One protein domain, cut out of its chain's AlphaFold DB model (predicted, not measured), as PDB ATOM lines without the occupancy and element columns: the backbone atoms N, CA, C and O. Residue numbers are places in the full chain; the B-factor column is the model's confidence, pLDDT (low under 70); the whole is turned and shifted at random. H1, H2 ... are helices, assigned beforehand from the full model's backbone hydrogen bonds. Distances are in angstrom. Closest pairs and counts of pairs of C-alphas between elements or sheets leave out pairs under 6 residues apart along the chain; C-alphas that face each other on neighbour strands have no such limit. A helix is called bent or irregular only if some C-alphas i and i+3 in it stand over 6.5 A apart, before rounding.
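This is residues 2 to 16 and 42 to 68 of the 68 residues of an uncharacterized protein of Lysinibacillus sp. FJAT-14222 (UniProt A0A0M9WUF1). One long helix, H2, makes the length of a loose L, and the short helix H1 is set at a steep angle near its first turns. Residues 53 to 68, of which 53 to 67 belong to H2, stick out free. The printed part has 42 residues with two named helices, H1 then H2, and no named strand: all helix. It is loose, with a radius of gyration of the C-alphas of 13.1 A, and a rod spanning 40 by 18 by 13 A.

H1, residues 2 to 12, begins at C-alpha 2 (332.553, 144.124, 240.395) and is 14.5 A long. It is neither bent nor irregular, but only just: C-alphas 5 and 8 are 6.4 A apart. H2, residues 46 to 67, is 31.7 A long and ends at C-alpha 67 (354.939, 132.447, 247.204).

H1 and H2 are close but not clearly touching; their closest C-alphas, of Gln 2 and His 48, are 7.4 A apart. They run opposite ways at a steep tilt of 66 degrees. Every O i to N i+4 pair is within hydrogen-bond range in H2, and 5 of 7 in H1.

The C-alphas of Gly 13 and Thr 68 are farthest apart, 40.0 A. The link across the cut lacks residues 17 to 41; C-alphas 16 and 42 are 11.3 A apart. No printed residue is under 70 in pLDDT.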
ATOM      1  N   GLN A   2     333.408 144.033 239.195       73.31
ATOM      2  CA  GLN A   2     332.553 144.124 240.395       73.31
ATOM      3  C   GLN A   2     332.880 145.317 241.308       73.31
ATOM      4  O   GLN A   2     331.983 146.057 241.695       73.31
ATOM      5  N   LEU A   3     334.164 145.555 241.586       78.50
ATOM      6  CA  LEU A   3     334.614 146.707 242.375       78.50
ATOM      7  C   LEU A   3     334.139 148.048 241.791       78.50
ATOM      8  O   LEU A   3     333.615 148.882 242.515       78.50
ATOM      9  N   LEU A   4     334.258 148.242 240.478       81.69
ATOM     10  CA  LEU A   4     333.892 149.506 239.831       81.69
ATOM     11  C   LEU A   4     332.381 149.673 239.619       81.69
ATOM     12  O   LEU A   4     331.885 150.793 239.649       81.69
ATOM     13  N   ASN A   5     331.647 148.579 239.417       82.19
ATOM     14  CA  ASN A   5     330.208 148.635 239.152       82.19
ATOM     15  C   ASN A   5     329.366 148.644 240.432       82.19
ATOM     16  O   ASN A   5     328.241 149.129 240.403       82.19
ATOM     17  N   TRP A   6     329.900 148.123 241.541       84.69
ATOM     18  CA  TRP A   6     329.148 147.931 242.782       84.69
ATOM     19  C   TRP A   6     329.774 148.661 243.964       84.69
ATOM     20  O   TRP A   6     329.117 149.482 244.592       84.69
ATOM     21  N   TRP A   7     331.056 148.425 244.243       85.12
ATOM     22  CA  TRP A   7     331.716 149.017 245.411       85.12
ATOM     23  C   TRP A   7     332.017 150.508 245.236       85.12
ATOM     24  O   TRP A   7     331.793 151.290 246.154       85.12
ATOM     25  N   MET A   8     332.467 150.929 244.052       87.50
ATOM     26  CA  MET A   8     332.704 152.337 243.730       87.50
ATOM     27  C   MET A   8     331.425 153.181 243.889       87.50
ATOM     28  O   MET A   8     331.477 154.155 244.643       87.50
ATOM     29  N   PRO A   9     330.272 152.837 243.279       86.88
ATOM     30  CA  PRO A   9     329.047 153.603 243.487       86.88
ATOM     31  C   PRO A   9     328.479 153.460 244.899       86.88
ATOM     32  O   PRO A   9     327.909 154.426 245.392       86.88
ATOM     33  N   TYR A  10     328.676 152.328 245.581       86.12
ATOM     34  CA  TYR A  10     328.277 152.178 246.982       86.12
ATOM     35  C   TYR A  10     329.032 153.136 247.914       86.12
ATOM     36  O   TYR A  10     328.427 153.783 248.768       86.12
ATOM     37  N   LEU A  11     330.347 153.283 247.728       86.00
ATOM     38  CA  LEU A  11     331.190 154.129 248.578       86.00
ATOM     39  C   LEU A  11     331.153 155.607 248.171       86.00
ATOM     40  O   LEU A  11     331.134 156.488 249.027       86.00
ATOM     41  N   THR A  12     331.148 155.890 246.867       86.38
ATOM     42  CA  THR A  12     331.316 157.258 246.340       86.38
ATOM     43  C   THR A  12     330.034 157.876 245.789       86.38
ATOM     44  O   THR A  12     330.026 159.063 245.471       86.38
ATOM     45  N   GLY A  13     328.971 157.088 245.605       83.88
ATOM     46  CA  GLY A  13     327.750 157.513 244.912       83.88
ATOM     47  C   GLY A  13     327.911 157.684 243.396       83.88
ATOM     48  O   GLY A  13     326.925 157.910 242.697       83.88
ATOM     49  N   LYS A  14     329.134 157.566 242.855       83.69
ATOM     50  CA  LYS A  14     329.416 157.721 241.424       83.69
ATOM     51  C   LYS A  14     329.322 156.378 240.715       83.69
ATOM     52  O   LYS A  14     330.063 155.450 241.026       83.69
ATOM     53  N   TYR A  15     328.439 156.300 239.729       82.69
ATOM     54  CA  TYR A  15     328.263 155.129 238.876       82.69
ATOM     55  C   TYR A  15     328.920 155.337 237.510       82.69
ATOM     56  O   TYR A  15     329.041 156.458 237.008       82.69
ATOM     57  N   LEU A  16     329.362 154.242 236.899       80.75
ATOM     58  CA  LEU A  16     329.889 154.262 235.538       80.75
ATOM     59  C   LEU A  16     328.745 154.434 234.534       80.75
ATOM     60  O   LEU A  16     327.652 153.910 234.737       80.75
ATOM     61  N   ILE A  42     323.971 153.013 245.079       85.56
ATOM     62  CA  ILE A  42     323.745 151.634 244.642       85.56
ATOM     63  C   ILE A  42     324.302 150.687 245.705       85.56
ATOM     64  O   ILE A  42     325.456 150.823 246.105       85.56
ATOM     65  N   ILE A  43     323.496 149.721 246.147       87.12
ATOM     66  CA  ILE A  43     323.886 148.759 247.184       87.12
ATOM     67  C   ILE A  43     324.213 147.419 246.519       87.12
ATOM     68  O   ILE A  43     323.355 146.901 245.795       87.12
ATOM     69  N   PRO A  44     325.395 146.834 246.779       86.25
ATOM     70  CA  PRO A  44     325.728 145.496 246.315       86.25
ATOM     71  C   PRO A  44     324.759 144.473 246.901       86.25
ATOM     72  O   PRO A  44     324.583 144.395 248.121       86.25
ATOM     73  N   ASP A  45     324.144 143.674 246.038       87.88
ATOM     74  CA  ASP A  45     323.301 142.567 246.473       87.88
ATOM     75  C   ASP A  45     324.121 141.401 247.042       87.88
ATOM     76  O   ASP A  45     325.355 141.350 246.960       87.88
ATOM     77  N   LEU A  46     323.419 140.456 247.664       87.00
ATOM     78  CA  LEU A  46     324.016 139.282 248.282       87.00
ATOM     79  C   LEU A  46     324.856 138.472 247.288       87.00
ATOM     80  O   LEU A  46     325.964 138.069 247.633       87.00
ATOM     81  N   GLN A  47     324.370 138.260 246.063       87.12
ATOM     82  CA  GLN A  47     325.080 137.465 245.061       87.12
ATOM     83  C   GLN A  47     326.428 138.105 244.723       87.12
ATOM     84  O   GLN A  47     327.448 137.415 244.685       87.12
ATOM     85  N   HIS A  48     326.463 139.425 244.544       88.31
ATOM     86  CA  HIS A  48     327.705 140.135 244.255       88.31
ATOM     87  C   HIS A  48     328.681 140.123 245.433       88.31
ATOM     88  O   HIS A  48     329.881 139.957 245.209       88.31
ATOM     89  N   ASN A  49     328.188 140.224 246.671       88.75
ATOM     90  CA  ASN A  49     329.023 140.080 247.867       88.75
ATOM     91  C   ASN A  49     329.629 138.675 247.980       88.75
ATOM     92  O   ASN A  49     330.833 138.543 248.198       88.75
ATOM     93  N   VAL A  50     328.827 137.626 247.778       91.00
ATOM     94  CA  VAL A  50     329.302 136.234 247.807       91.00
ATOM     95  C   VAL A  50     330.365 136.004 246.734       91.00
ATOM     96  O   VAL A  50     331.429 135.458 247.023       91.00
ATOM     97  N   LEU A  51     330.124 136.480 245.510       90.94
ATOM     98  CA  LEU A  51     331.073 136.323 244.410       90.94
ATOM     99  C   LEU A  51     332.390 137.072 244.671       90.94
ATOM    100  O   LEU A  51     333.463 136.559 244.347       90.94
ATOM    101  N   GLN A  52     332.324 138.242 245.311       89.31
ATOM    102  CA  GLN A  52     333.506 139.000 245.719       89.31
ATOM    103  C   GLN A  52     334.309 138.246 246.788       89.31
ATOM    104  O   GLN A  52     335.533 138.190 246.689       89.31
ATOM    105  N   ILE A  53     333.643 137.642 247.778       91.00
ATOM    106  CA  ILE A  53     334.299 136.846 248.829       91.00
ATOM    107  C   ILE A  53     335.008 135.636 248.219       91.00
ATOM    108  O   ILE A  53     336.184 135.419 248.500       91.00
ATOM    109  N   ILE A  54     334.330 134.883 247.347       94.19
ATOM    110  CA  ILE A  54     334.927 133.716 246.681       94.19
ATOM    111  C   ILE A  54     336.137 134.150 245.850       94.19
ATOM    112  O   ILE A  54     337.205 133.560 245.976       94.19
ATOM    113  N   SER A  55     336.001 135.223 245.067       92.44
ATOM    114  CA  SER A  55     337.100 135.752 244.249       92.44
ATOM    115  C   SER A  55     338.300 136.178 245.099       92.44
ATOM    116  O   SER A  55     339.440 135.926 244.718       92.44
ATOM    117  N   LEU A  56     338.057 136.797 246.261       92.38
ATOM    118  CA  LEU A  56     339.105 137.191 247.202       92.38
ATOM    119  C   LEU A  56     339.816 135.965 247.787       92.38
ATOM    120  O   LEU A  56     341.042 135.936 247.819       92.38
ATOM    121  N   ILE A  57     339.060 134.947 248.207       95.94
ATOM    122  CA  ILE A  57     339.615 133.689 248.722       95.94
ATOM    123  C   ILE A  57     340.473 133.018 247.650       95.94
ATOM    124  O   ILE A  57     341.619 132.671 247.921       95.94
ATOM    125  N   THR A  58     339.957 132.879 246.426       95.62
ATOM    126  CA  THR A  58     340.710 132.299 245.308       95.62
ATOM    127  C   THR A  58     341.991 133.081 245.051       95.62
ATOM    128  O   THR A  58     343.050 132.474 244.951       95.62
ATOM    129  N   PHE A  59     341.925 134.413 245.015       94.25
ATOM    130  CA  PHE A  59     343.106 135.251 244.824       94.25
ATOM    131  C   PHE A  59     344.151 135.051 245.929       94.25
ATOM    132  O   PHE A  59     345.325 134.863 245.622       94.25
ATOM    133  N   ILE A  60     343.735 135.042 247.201       95.81
ATOM    134  CA  ILE A  60     344.636 134.828 248.343       95.81
ATOM    135  C   ILE A  60     345.286 133.446 248.261       95.81
ATOM    136  O   ILE A  60     346.502 133.340 248.389       95.81
ATOM    137  N   LEU A  61     344.502 132.394 248.012       96.44
ATOM    138  CA  LEU A  61     345.025 131.033 247.887       96.44
ATOM    139  C   LEU A  61     346.005 130.911 246.716       96.44
ATOM    140  O   LEU A  61     347.083 130.350 246.884       96.44
ATOM    141  N   SER A  62     345.672 131.474 245.552       95.25
ATOM    142  CA  SER A  62     346.573 131.494 244.397       95.25
ATOM    143  C   SER A  62     347.861 132.266 244.681       95.25
ATOM    144  O   SER A  62     348.929 131.817 244.279       95.25
ATOM    145  N   ALA A  63     347.780 133.395 245.387       95.50
ATOM    146  CA  ALA A  63     348.956 134.172 245.764       95.50
ATOM    147  C   ALA A  63     349.850 133.406 246.748       95.50
ATOM    148  O   ALA A  63     351.063 133.400 246.577       95.50
ATOM    149  N   LEU A  64     349.261 132.721 247.735       96.44
ATOM    150  CA  LEU A  64     350.000 131.892 248.688       96.44
ATOM    151  C   LEU A  64     350.750 130.762 247.983       96.44
ATOM    152  O   LEU A  64     351.944 130.617 248.212       96.44
ATOM    153  N   VAL A  65     350.080 130.037 247.080       96.19
ATOM    154  CA  VAL A  65     350.699 128.966 246.275       96.19
ATOM    155  C   VAL A  65     351.868 129.481 245.439       96.19
ATOM    156  O   VAL A  65     352.818 128.749 245.212       96.19
ATOM    157  N   LEU A  66     351.808 130.724 244.961       92.44
ATOM    158  CA  LEU A  66     352.875 131.301 244.143       92.44
ATOM    159  C   LEU A  66     354.095 131.748 244.968       92.44
ATOM    160  O   LEU A  66     355.163 131.967 244.401       92.44
ATOM    161  N   ILE A  67     353.913 131.951 246.275       91.50
ATOM    162  CA  ILE A  67     354.939 132.447 247.204       91.50
ATOM    163  C   ILE A  67     355.619 131.292 247.964       91.50
ATOM    164  O   ILE A  67     356.758 131.457 248.402       91.50
ATOM    165  N   THR A  68     354.943 130.148 248.122       72.31
ATOM    166  CA  THR A  68     355.481 128.902 248.707       72.31
ATOM    167  C   THR A  68     356.128 128.009 247.664       72.31
ATOM    168  O   THR A  68     357.235 127.502 247.939       72.31
TER     169      THR A  68